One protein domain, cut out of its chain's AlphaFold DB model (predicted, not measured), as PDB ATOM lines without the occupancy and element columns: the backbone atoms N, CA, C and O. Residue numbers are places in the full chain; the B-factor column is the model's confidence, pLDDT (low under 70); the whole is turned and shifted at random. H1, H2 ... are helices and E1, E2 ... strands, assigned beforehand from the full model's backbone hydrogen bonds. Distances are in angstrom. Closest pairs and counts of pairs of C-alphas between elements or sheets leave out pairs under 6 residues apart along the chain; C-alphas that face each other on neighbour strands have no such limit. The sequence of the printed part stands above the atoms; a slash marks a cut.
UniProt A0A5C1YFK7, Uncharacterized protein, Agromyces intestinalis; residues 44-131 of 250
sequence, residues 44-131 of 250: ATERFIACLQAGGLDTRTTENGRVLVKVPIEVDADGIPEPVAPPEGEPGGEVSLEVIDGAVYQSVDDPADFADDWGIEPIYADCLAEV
ATOM      1  N   ALA A  44     127.133  85.856  87.842       92.50
ATOM      2  CA  ALA A  44     126.526  84.527  87.922       92.50
ATOM      3  C   ALA A  44     127.558  83.507  88.411       92.50
ATOM      4  O   ALA A  44     127.278  82.800  89.379       92.50
ATOM      5  N   THR A  45     128.771  83.534  87.863       93.81
ATOM      6  CA  THR A  45     129.888  82.691  88.308       93.81
ATOM      7  C   THR A  45     130.228  82.902  89.785       93.81
ATOM      8  O   THR A  45     130.335  81.934  90.538       93.81
ATOM      9  N   GLU A  46     130.295  84.148  90.264       94.19
ATOM     10  CA  GLU A  46     130.527  84.427  91.692       94.19
ATOM     11  C   GLU A  46     129.426  83.847  92.601       94.19
ATOM     12  O   GLU A  46     129.715  83.294  93.667       94.19
ATOM     13  N   ARG A  47     128.154  83.947  92.186       96.50
ATOM     14  CA  ARG A  47     127.016  83.370  92.927       96.50
ATOM     15  C   ARG A  47     127.066  81.846  92.930       96.50
ATOM     16  O   ARG A  47     126.803  81.240  93.968       96.50
ATOM     17  N   PHE A  48     127.414  81.244  91.798       97.44
ATOM     18  CA  PHE A  48     127.515  79.798  91.656       97.44
ATOM     19  C   PHE A  48     128.629  79.229  92.544       97.44
ATOM     20  O   PHE A  48     128.379  78.338  93.355       97.44
ATOM     21  N   ILE A  49     129.820  79.838  92.518       96.81
ATOM     22  CA  ILE A  49     130.940  79.496  93.409       96.81
ATOM     23  C   ILE A  49     130.529  79.600  94.880       96.81
ATOM     24  O   ILE A  49     130.817  78.696  95.667       96.81
ATOM     25  N   ALA A  50     129.837  80.677  95.260       97.31
ATOM     26  CA  ALA A  50     129.372  80.859  96.630       97.31
ATOM     27  C   ALA A  50     128.366  79.774  97.057       97.31
ATOM     28  O   ALA A  50     128.420  79.318  98.201       97.31
ATOM     29  N   CYS A  51     127.484  79.336  96.152       98.31
ATOM     30  CA  CYS A  51     126.560  78.231  96.403       98.31
ATOM     31  C   CYS A  51     127.311  76.914  96.649       98.31
ATOM     32  O   CYS A  51     127.095  76.268  97.677       98.31
ATOM     33  N   LEU A  52     128.262  76.562  95.777       98.19
ATOM     34  CA  LEU A  52     129.065  75.342  95.920       98.19
ATOM     35  C   LEU A  52     129.840  75.329  97.246       98.19
ATOM     36  O   LEU A  52     129.827  74.339  97.981       98.19
ATOM     37  N   GLN A  53     130.458  76.459  97.602       97.62
ATOM     38  CA  GLN A  53     131.186  76.616  98.863       97.62
ATOM     39  C   GLN A  53     130.264  76.530 100.086       97.62
ATOM     40  O   GLN A  53     130.640  75.948 101.105       97.62
ATOM     41  N   ALA A  54     129.038  77.057 100.000       97.75
ATOM     42  CA  ALA A  54     128.026  76.890 101.042       97.75
ATOM     43  C   ALA A  54     127.565  75.426 101.178       97.75
ATOM     44  O   ALA A  54     127.268  74.982 102.290       97.75
ATOM     45  N   GLY A  55     127.571  74.672 100.074       96.69
ATOM     46  CA  GLY A  55     127.389  73.218 100.038       96.69
ATOM     47  C   GLY A  55     128.566  72.418 100.611       96.69
ATOM     48  O   GLY A  55     128.446  71.213 100.814       96.69
ATOM     49  N   GLY A  56     129.680  73.081 100.938       96.50
ATOM     50  CA  GLY A  56     130.870  72.467 101.526       96.50
ATOM     51  C   GLY A  56     131.902  71.981 100.510       96.50
ATOM     52  O   GLY A  56     132.838  71.284 100.902       96.50
ATOM     53  N   LEU A  57     131.752  72.344  99.236       97.06
ATOM     54  CA  LEU A  57     132.723  72.031  98.193       97.06
ATOM     55  C   LEU A  57     133.883  73.035  98.211       97.06
ATOM     56  O   LEU A  57     133.689  74.236  98.398       97.06
ATOM     57  N   ASP A  58     135.099  72.533  98.007       96.69
ATOM     58  CA  ASP A  58     136.290  73.359  97.796       96.69
ATOM     59  C   ASP A  58     136.391  73.672  96.302       96.69
ATOM     60  O   ASP A  58     136.409  72.754  95.476       96.69
ATOM     61  N   THR A  59     136.396  74.957  95.955       95.62
ATOM     62  CA  THR A  59     136.316  75.412  94.568       95.62
ATOM     63  C   THR A  59     137.470  76.328  94.196       95.62
ATOM     64  O   THR A  59     137.971  77.113  95.007       95.62
ATOM     65  N   ARG A  60     137.883  76.241  92.934       92.88
ATOM     66  CA  ARG A  60     138.848  77.136  92.294       92.88
ATOM     67  C   ARG A  60     138.264  77.659  90.991       92.88
ATOM     68  O   ARG A  60     137.208  77.212  90.547       92.88
ATOM     69  N   THR A  61     138.960  78.614  90.397       89.69
ATOM     70  CA  THR A  61     138.662  79.094  89.053       89.69
ATOM     71  C   THR A  61     139.935  79.142  88.243       89.69
ATOM     72  O   THR A  61     140.967  79.585  88.753       89.69
ATOM     73  N   THR A  62     139.843  78.717  86.995       80.31
ATOM     74  CA  THR A  62     140.887  78.936  85.997       80.31
ATOM     75  C   THR A  62     140.945  80.414  85.594       80.31
ATOM     76  O   THR A  62     140.087  81.223  85.966       80.31
ATOM     77  N   GLU A  63     141.944  80.781  84.795       72.62
ATOM     78  CA  GLU A  63     142.080  82.145  84.269       72.62
ATOM     79  C   GLU A  63     140.955  82.528  83.294       72.62
ATOM     80  O   GLU A  63     140.547  83.689  83.268       72.62
ATOM     81  N   ASN A  64     140.397  81.558  82.557       71.19
ATOM     82  CA  ASN A  64     139.231  81.751  81.687       71.19
ATOM     83  C   ASN A  64     137.885  81.695  82.440       71.19
ATOM     84  O   ASN A  64     136.831  81.739  81.815       71.19
ATOM     85  N   GLY A  65     137.902  81.627  83.777       80.81
ATOM     86  CA  GLY A  65     136.697  81.696  84.607       80.81
ATOM     87  C   GLY A  65     135.954  80.371  84.776       80.81
ATOM     88  O   GLY A  65     134.850  80.355  85.319       80.81
ATOM     89  N   ARG A  66     136.559  79.251  84.371       88.00
ATOM     90  CA  ARG A  66     135.990  77.916  84.534       88.00
ATOM     91  C   ARG A  66     136.005  77.514  86.004       88.00
ATOM     92  O   ARG A  66     137.039  77.584  86.668       88.00
ATOM     93  N   VAL A  67     134.854  77.092  86.522       93.38
ATOM     94  CA  VAL A  67     134.709  76.679  87.922       93.38
ATOM     95  C   VAL A  67     135.217  75.254  88.074       93.38
ATOM     96  O   VAL A  67     134.805  74.366  87.338       93.38
ATOM     97  N   LEU A  68     136.120  75.057  89.024       92.94
ATOM     98  CA  LEU A  68     136.793  73.806  89.350       92.94
ATOM     99  C   LEU A  68     136.338  73.339  90.733       92.94
ATOM    100  O   LEU A  68     136.357  74.131  91.676       92.94
ATOM    101  N   VAL A  69     135.986  72.061  90.886       95.62
ATOM    102  CA  VAL A  69     135.618  71.467  92.183       95.62
ATOM    103  C   VAL A  69     136.664  70.448  92.605       95.62
ATOM    104  O   VAL A  69     137.051  69.590  91.819       95.62
ATOM    105  N   LYS A  70     137.131  70.519  93.852       95.25
ATOM    106  CA  LYS A  70     138.089  69.552  94.389       95.25
ATOM    107  C   LYS A  70     137.474  68.157  94.445       95.25
ATOM    108  O   LYS A  70     136.453  67.958  95.103       95.25
ATOM    109  N   VAL A  71     138.150  67.190  93.839       92.00
ATOM    110  CA  VAL A  71     137.740  65.782  93.830       92.00
ATOM    111  C   VAL A  71     138.615  64.951  94.768       92.00
ATOM    112  O   VAL A  71     139.756  65.327  95.052       92.00
ATOM    113  N   PRO A  72     138.114  63.819  95.290       89.31
ATOM    114  CA  PRO A  72     138.856  62.961  96.212       89.31
ATOM    115  C   PRO A  72     139.844  62.036  95.476       89.31
ATOM    116  O   PRO A  72     139.907  60.841  95.750       89.31
ATOM    117  N   ILE A  73     140.615  62.595  94.540       85.25
ATOM    118  CA  ILE A  73     141.706  61.912  93.840       85.25
ATOM    119  C   ILE A  73     143.017  62.320  94.520       85.25
ATOM    120  O   ILE A  73     143.266  63.508  94.750       85.25
ATOM    121  N   GLU A  74     143.836  61.336  94.893       82.81
ATOM    122  CA  GLU A  74     145.135  61.592  95.516       82.81
ATOM    123  C   GLU A  74     146.172  61.942  94.447       82.81
ATOM    124  O   GLU A  74     146.084  61.494  93.308       82.81
ATOM    125  N   VAL A  75     147.160  62.753  94.816       83.06
ATOM    126  CA  VAL A  75     148.294  63.087  93.952       83.06
ATOM    127  C   VAL A  75     149.519  62.355  94.487       83.06
ATOM    128  O   VAL A  75     149.801  62.421  95.689       83.06
ATOM    129  N   ASP A  76     150.233  61.640  93.623       79.88
ATOM    130  CA  ASP A  76     151.444  60.923  94.006       79.88
ATOM    131  C   ASP A  76     152.645  61.863  94.248       79.88
ATOM    132  O   ASP A  76     152.555  63.093  94.196       79.88
ATOM    133  N   ALA A  77     153.803  61.275  94.560       79.75
ATOM    134  CA  ALA A  77     155.023  62.036  94.836       79.75
ATOM    135  C   ALA A  77     155.563  62.802  93.614       79.75
ATOM    136  O   ALA A  77     156.357  63.728  93.795       79.75
ATOM    137  N   ASP A  78     155.143  62.416  92.409       76.50
ATOM    138  CA  ASP A  78     155.543  63.005  91.136       76.50
ATOM    139  C   ASP A  78     154.520  64.046  90.638       76.50
ATOM    140  O   ASP A  78     154.738  64.684  89.608       76.50
ATOM    141  N   GLY A  79     153.442  64.289  91.395       73.19
ATOM    142  CA  GLY A  79     152.417  65.270  91.044       73.19
ATOM    143  C   GLY A  79     151.306  64.709  90.155       73.19
ATOM    144  O   GLY A  79     150.537  65.489  89.597       73.19
ATOM    145  N   ILE A  80     151.209  63.385  90.019       72.00
ATOM    146  CA  ILE A  80     150.264  62.715  89.125       72.00
ATOM    147  C   ILE A  80     149.008  62.272  89.897       72.00
ATOM    148  O   ILE A  80     149.133  61.670  90.966       72.00
ATOM    149  N   PRO A  81     147.792  62.549  89.386       72.38
ATOM    150  CA  PRO A  81     146.548  62.026  89.948       72.38
ATOM    151  C   PRO A  81     146.478  60.487  89.906       72.38
ATOM    152  O   PRO A  81     146.641  59.882  88.848       72.38
ATOM    153  N   GLU A  82     146.168  59.859  91.038       69.19
ATOM    154  CA  GLU A  82     145.959  58.415  91.189       69.19
ATOM    155  C   GLU A  82     144.505  58.137  91.627       69.19
ATOM    156  O   GLU A  82     144.064  58.667  92.655       69.19
ATOM    157  N   PRO A  83     143.745  57.275  90.920       60.84
ATOM    158  CA  PRO A  83     144.170  56.405  89.822       60.84
ATOM    159  C   PRO A  83     144.203  57.108  88.454       60.84
ATOM    160  O   PRO A  83     143.334  57.904  88.124       60.84
ATOM    161  N   VAL A  84     145.153  56.705  87.604       54.41
ATOM    162  CA  VAL A  84     145.296  57.172  86.205       54.41
ATOM    163  C   VAL A  84     144.136  56.708  85.295       54.41
ATOM    164  O   VAL A  84     144.045  57.102  84.134       54.41
ATOM    165  N   ALA A  85     143.242  55.847  85.795       51.75
ATOM    166  CA  ALA A  85     142.086  55.345  85.056       51.75
ATOM    167  C   ALA A  85     140.812  56.113  85.451       51.75
ATOM    168  O   ALA A  85     140.550  56.235  86.651       51.75
ATOM    169  N   PRO A  86     139.995  56.577  84.482       49.06
ATOM    170  CA  PRO A  86     138.686  57.138  84.795       49.06
ATOM    171  C   PRO A  86     137.840  56.091  85.542       49.06
ATOM    172  O   PRO A  86     138.013  54.888  85.298       49.06
ATOM    173  N   PRO A  87     136.946  56.507  86.459       48.16
ATOM    174  CA  PRO A  87     136.014  55.584  87.099       48.16
ATOM    175  C   PRO A  87     135.261  54.783  86.023       48.16
ATOM    176  O   PRO A  87     134.910  55.312  84.971       48.16
ATOM    177  N   GLU A  88     135.070  53.478  86.243       38.22
ATOM    178  CA  GLU A  88     134.399  52.609  85.271       38.22
ATOM    179  C   GLU A  88     132.929  53.031  85.091       38.22
ATOM    180  O   GLU A  88     132.063  52.691  85.893       38.22
ATOM    181  N   GLY A  89     132.659  53.761  84.011       46.38
ATOM    182  CA  GLY A  89     131.348  54.261  83.600       46.38
ATOM    183  C   GLY A  89     131.586  55.417  82.639       46.38
ATOM    184  O   GLY A  89     132.293  56.343  82.999       46.38
ATOM    185  N   GLU A  90     131.120  55.314  81.395       42.16
ATOM    186  CA  GLU A  90     131.426  56.270  80.318       42.16
ATOM    187  C   GLU A  90     131.032  57.712  80.711       42.16
ATOM    188  O   GLU A  90     129.830  57.987  80.734       42.16
ATOM    189  N   PRO A  91     131.973  58.649  80.974       45.47
ATOM    190  CA  PRO A  91     131.613  60.056  81.015       45.47
ATOM    191  C   PRO A  91     131.474  60.506  79.562       45.47
ATOM    192  O   PRO A  91     132.417  60.456  78.771       45.47
ATOM    193  N   GLY A  92     130.248  60.844  79.181       41.28
ATOM    194  CA  GLY A  92     129.947  61.399  77.866       41.28
ATOM    195  C   GLY A  92     130.363  62.864  77.728       41.28
ATOM    196  O   GLY A  92     130.181  63.410  76.641       41.28
ATOM    197  N   GLY A  93     130.882  63.490  78.790       49.91
ATOM    198  CA  GLY A  93     131.336  64.877  78.801       49.91
ATOM    199  C   GLY A  93     132.853  65.047  78.880       49.91
ATOM    200  O   GLY A  93     133.606  64.167  79.307       49.91
ATOM    201  N   GLU A  94     133.312  66.214  78.436       54.88
ATOM    202  CA  GLU A  94     134.715  66.607  78.447       54.88
ATOM    203  C   GLU A  94     135.144  67.019  79.868       54.88
ATOM    204  O   GLU A  94     135.053  68.169  80.306       54.88
ATOM    205  N   VAL A  95     135.620  66.029  80.621       65.88
ATOM    206  CA  VAL A  95     136.181  66.221  81.957       65.88
ATOM    207  C   VAL A  95     137.574  66.847  81.861       65.88
ATOM    208  O   VAL A  95     138.475  66.258  81.263       65.88
ATOM    209  N   SER A  96     137.799  67.985  82.525       71.50
ATOM    210  CA  SER A  96     139.154  68.546  82.680       71.50
ATOM    211  C   SER A  96     139.625  68.400  84.118       71.50
ATOM    212  O   SER A  96     138.885  68.716  85.047       71.50
ATOM    213  N   LEU A  97     140.856  67.929  84.308       80.94
ATOM    214  CA  LEU A  97     141.468  67.760  85.623       80.94
ATOM    215  C   LEU A  97     142.680  68.676  85.755       80.94
ATOM    216  O   LEU A  97     143.537  68.704  84.876       80.94
ATOM    217  N   GLU A  98     142.781  69.365  86.886       80.56
ATOM    218  CA  GLU A  98     143.915  70.224  87.216       80.56
ATOM    219  C   GLU A  98     144.461  69.898  88.605       80.56
ATOM    220  O   GLU A  98     143.710  69.687  89.558       80.56
ATOM    221  N   VAL A  99     145.789  69.881  88.737       84.94
ATOM    222  CA  VAL A  99     146.465  69.713  90.027       84.94
ATOM    223  C   VAL A  99     146.865  71.084  90.558       84.94
ATOM    224  O   VAL A  99     147.771  71.725  90.032       84.94
ATOM    225  N   ILE A 100     146.215  71.522  91.635       83.69
ATOM    226  CA  ILE A 100     146.447  72.824  92.270       83.69
ATOM    227  C   ILE A 100     146.746  72.592  93.751       83.69
ATOM    228  O   ILE A 100     145.963  71.972  94.469       83.69
ATOM    229  N   ASP A 101     147.889  73.088  94.229       88.81
ATOM    230  CA  ASP A 101     148.331  72.949  95.626       88.81
ATOM    231  C   ASP A 101     148.353  71.485  96.137       88.81
ATOM    232  O   ASP A 101     148.101  71.218  97.314       88.81
ATOM    233  N   GLY A 102     148.639  70.519  95.253       85.62
ATOM    234  CA  GLY A 102     148.663  69.087  95.588       85.62
ATOM    235  C   GLY A 102     147.280  68.450  95.763       85.62
ATOM    236  O   GLY A 102     147.169  67.377  96.352       85.62
ATOM    237  N   ALA A 103     146.227  69.109  95.282       89.75
ATOM    238  CA  ALA A 103     144.878  68.570  95.194       89.75
ATOM    239  C   ALA A 103     144.413  68.546  93.738       89.75
ATOM    240  O   ALA A 103     144.750  69.438  92.963       89.75
ATOM    241  N   VAL A 104     143.617  67.539  93.391       89.56
ATOM    242  CA  VAL A 104     142.996  67.431  92.073       89.56
ATOM    243  C   VAL A 104     141.669  68.175  92.086       89.56
ATOM    244  O   VAL A 104     140.852  67.994  92.993       89.56
ATOM    245  N   TYR A 105     141.454  68.997  91.072       92.06
ATOM    246  CA  TYR A 105     140.197  69.673  90.814       92.06
ATOM    247  C   TYR A 105     139.655  69.255  89.456       92.06
ATOM    248  O   TYR A 105     140.424  69.050  88.521       92.06
ATOM    249  N   GLN A 106     138.335  69.139  89.363       88.62
ATOM    250  CA  GLN A 106     137.634  68.713  88.167       88.62
ATOM    251  C   GLN A 106     136.679  69.796  87.659       88.62
ATOM    252  O   GLN A 106     135.881  70.362  88.412       88.62
ATOM    253  N   SER A 107     136.829  70.053  86.366       87.50
ATOM    254  CA  SER A 107     135.909  70.596  85.373       87.50
ATOM    255  C   SER A 107     134.818  69.658  84.895       87.50
ATOM    256  O   SER A 107     135.198  68.627  84.343       87.50
ATOM    257  N   VAL A 108     133.532  70.002  84.987       84.06
ATOM    258  CA  VAL A 108     132.478  69.309  84.231       84.06
ATOM    259  C   VAL A 108     131.535  70.314  83.582       84.06
ATOM    260  O   VAL A 108     131.318  71.397  84.132       84.06
ATOM    261  N   ASP A 109     130.966  69.936  82.443       82.62
ATOM    262  CA  ASP A 109     129.914  70.703  81.771       82.62
ATOM    263  C   ASP A 109     128.523  70.150  82.141       82.62
ATOM    264  O   ASP A 109     127.553  70.905  82.226       82.62
ATOM    265  N   ASP A 110     128.441  68.851  82.464       83.12
ATOM    266  CA  ASP A 110     127.271  68.198  83.054       83.12
ATOM    267  C   ASP A 110     127.611  67.688  84.473       83.12
ATOM    268  O   ASP A 110     128.596  66.967  84.647       83.12
ATOM    269  N   PRO A 111     126.830  68.020  85.523       87.00
ATOM    270  CA  PRO A 111     127.070  67.499  86.871       87.00
ATOM    271  C   PRO A 111     127.109  65.965  86.954       87.00
ATOM    272  O   PRO A 111     127.760  65.449  87.862       87.00
ATOM    273  N   ALA A 112     126.458  65.249  86.031       86.31
ATOM    274  CA  ALA A 112     126.476  63.788  85.967       86.31
ATOM    275  C   ALA A 112     127.857  63.196  85.613       86.31
ATOM    276  O   ALA A 112     128.050  61.987  85.724       86.31
ATOM    277  N   ASP A 113     128.826  64.022  85.199       83.00
ATOM    278  CA  ASP A 113     130.209  63.591  84.959       83.00
ATOM    279  C   ASP A 113     131.043  63.488  86.256       83.00
ATOM    280  O   ASP A 113     132.187  63.015  86.236       83.00
ATOM    281  N   PHE A 114     130.508  63.918  87.407       85.69
ATOM    282  CA  PHE A 114     131.107  63.601  88.704       85.69
ATOM    283  C   PHE A 114     130.811  62.151  89.091       85.69
ATOM    284  O   PHE A 114     129.705  61.658  88.903       85.69
ATOM    285  N   ALA A 115     131.775  61.470  89.718       83.38
ATOM    286  CA  ALA A 115     131.510  60.128  90.222       83.38
ATOM    287  C   ALA A 115     130.470  60.162  91.362       83.38
ATOM    288  O   ALA A 115     130.609  60.921  92.329       83.38
ATOM    289  N   ASP A 116     129.461  59.291  91.266       83.75
ATOM    290  CA  ASP A 116     128.350  59.170  92.223       83.75
ATOM    291  C   ASP A 116     128.815  59.093  93.687       83.75
ATOM    292  O   ASP A 116     128.201  59.662  94.597       83.75
ATOM    293  N   ASP A 117     129.906  58.368  93.948       85.19
ATOM    294  CA  ASP A 117     130.405  58.110  95.298       85.19
ATOM    295  C   ASP A 117     131.040  59.340  95.962       85.19
ATOM    296  O   ASP A 117     131.200  59.359  97.186       85.19
ATOM    297  N   TRP A 118     131.345  60.388  95.191       89.12
ATOM    298  CA  TRP A 118     131.934  61.623  95.711       89.12
ATOM    299  C   TRP A 118     130.896  62.566  96.318       89.12
ATOM    300  O   TRP A 118     131.257  63.461  97.084       89.12
ATOM    301  N   GLY A 119     129.607  62.376  96.012       91.25
ATOM    302  CA  GLY A 119     128.523  63.210  96.540       91.25
ATOM    303  C   GLY A 119     128.572  64.674  96.082       91.25
ATOM    304  O   GLY A 119     127.974  65.527  96.737       91.25
ATOM    305  N   ILE A 120     129.282  64.963  94.985       94.19
ATOM    306  CA  ILE A 120     129.436  66.311  94.414       94.19
ATOM    307  C   ILE A 120     128.244  66.663  93.518       94.19
ATOM    308  O   ILE A 120     127.679  67.745  93.677       94.19
ATOM    309  N   GLU A 121     127.827  65.738  92.640       93.38
ATOM    310  CA  GLU A 121     126.711  65.915  91.693       93.38
ATOM    311  C   GLU A 121     125.474  66.589  92.317       93.38
ATOM    312  O   GLU A 121     125.061  67.629  91.800       93.38
ATOM    313  N   PRO A 122     124.881  66.094  93.428       95.75
ATOM    314  CA  PRO A 122     123.650  66.684  93.952       95.75
ATOM    315  C   PRO A 122     123.830  68.138  94.398       95.75
ATOM    316  O   PRO A 122     122.933  68.951  94.202       95.75
ATOM    317  N   ILE A 123     124.990  68.486  94.963       97.50
ATOM    318  CA  ILE A 123     125.284  69.860  95.389       97.50
ATOM    319  C   ILE A 123     125.442  70.758  94.159       97.50
ATOM    320  O   ILE A 123     124.913  71.867  94.127       97.50
ATOM    321  N   TYR A 124     126.146  70.270  93.138       95.75
ATOM    322  CA  TYR A 124     126.362  71.007  91.900       95.75
ATOM    323  C   TYR A 124     125.043  71.272  91.164       95.75
ATOM    324  O   TYR A 124     124.755  72.411  90.797       95.75
ATOM    325  N   ALA A 125     124.207  70.242  91.014       95.75
ATOM    326  CA  ALA A 125     122.901  70.333  90.372       95.75
ATOM    327  C   ALA A 125     121.942  71.280  91.117       95.75
ATOM    328  O   ALA A 125     121.260  72.087  90.480       95.75
ATOM    329  N   ASP A 126     121.925  71.241  92.455       97.62
ATOM    330  CA  ASP A 126     121.149  72.186  93.266       97.62
ATOM    331  C   ASP A 126     121.613  73.635  93.024       97.62
ATOM    332  O   ASP A 126     120.786  74.536  92.856       97.62
ATOM    333  N   CYS A 127     122.926  73.863  92.921       97.75
ATOM    334  CA  CYS A 127     123.477  75.186  92.635       97.75
ATOM    335  C   CYS A 127     123.188  75.676  91.210       97.75
ATOM    336  O   CYS A 127     122.942  76.871  91.031       97.75
ATOM    337  N   LEU A 128     123.150  74.790  90.209       95.56
ATOM    338  CA  LEU A 128     122.731  75.147  88.845       95.56
ATOM    339  C   LEU A 128     121.265  75.595  88.824       95.56
ATOM    340  O   LEU A 128     120.906  76.558  88.150       95.56
ATOM    341  N   ALA A 129     120.410  74.935  89.609       96.38
ATOM    342  CA  ALA A 129     119.012  75.329  89.747       96.38
ATOM    343  C   ALA A 129     118.838  76.667  90.495       96.38
ATOM    344  O   ALA A 129     117.896  77.412  90.206       96.38
ATOM    345  N   GLU A 130     119.718  76.986  91.451       97.12
ATOM    346  CA  GLU A 130     119.705  78.258  92.190       97.12
ATOM    347  C   GLU A 130     120.282  79.430  91.376       97.12
ATOM    348  O   GLU A 130     119.845  80.575  91.535       97.12
ATOM    349  N   VAL A 131     121.220  79.148  90.467       97.00
ATOM    350  CA  VAL A 131     121.877  80.138  89.606       97.00
ATOM    351  C   VAL A 131     121.631  79.793  88.128       97.00
ATOM    352  O   VAL A 131     122.558  79.412  87.425       97.00
TER     353      VAL A 131
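Overview. This is residues 44 to 131 of the 250 residues of an uncharacterized protein of Agromyces intestinalis (UniProt A0A5C1YFK7). A small, curled sheet of four short strands sits in the middle, with the two helices H1 and H2 packed on each other, steeply crossed, at one end of the longest axis. H1 also covers the E1 and E2 part of the sheet, while a long loop, residues 71 to 95, swings out from the sheet and returns to it, its residues 76 to 79 reaching the end of the longest axis away from the helices. The printed part has 88 residues with two named helices and four named strands, in the order H1, E1, E2, E3, E4, H2; the sheet runs E1, E2, E4, E3, antiparallel throughout. The class is mixed, helices and strands, with under half of the residues in named elements. The whole is compact, with a radius of gyration of the C-alphas of 12.8 A and spans of 37 by 28 by 23 A.

Arrangement. Start at H1, residues 44 to 54, and go on to the hairpin of E1, residues 59 to 61, and E2, residues 67 to 70, where N 60 and O 68 are 2.9 A apart, within hydrogen-bond range. H1 is on the sheet at a height of 9.8 A and makes two layers with it, a helix on one face of a sheet. It lies over E1 and only just over E2, with 3 C-alphas on E2, and runs along the strands, at 10 degrees to E1 on the local plane. The closest C-alphas of H1 and E1 are those of Gln 53 and Thr 59, 6.8 A apart. Next find the hairpin of E3, residues 96 to 100, and E4, residues 103 to 107, where N 105 and O 98 are 2.8 A apart. E2 and E4 are antiparallel neighbours, with N 106 and O 69 at 2.8 A. The sheet is strongly twisted, with E1 and E3 as edge strands. Last comes H2, residues 121 to 130, not on the sheet. It touches H1 at a steep tilt of 46 degrees, opposite ways; their closest C-alphas, Cys 51 and Cys 127, are 5.7 A apart. In both helices every O i to N i+4 pair is within hydrogen-bond range.

Along the chain. Find C-alpha 44 at (126.526, 84.527, 87.922); from there H1 runs 15.3 A to C-alpha 54. E1 spans 7.0 A and E2 10.2 A. E3 begins at C-alpha 96, (139.154, 68.546, 82.680), and spans 12.8 A; E4 spans 13.5 A. H2 runs 14.2 A to C-alpha 130 at (119.705, 78.258, 92.190).

Size, cuts and confidence. The C-alphas farthest apart, those of Asp 78 and Glu 130, are 39.0 A apart. The printed part has no cut. The links E2 to E3 and E4 to H2 are long; in the first, residues 74 to 75 pair with residues 81 to 82, antiparallel. The mean pLDDT of the printed part is 83.0, and residues 82 to 95 are under 70.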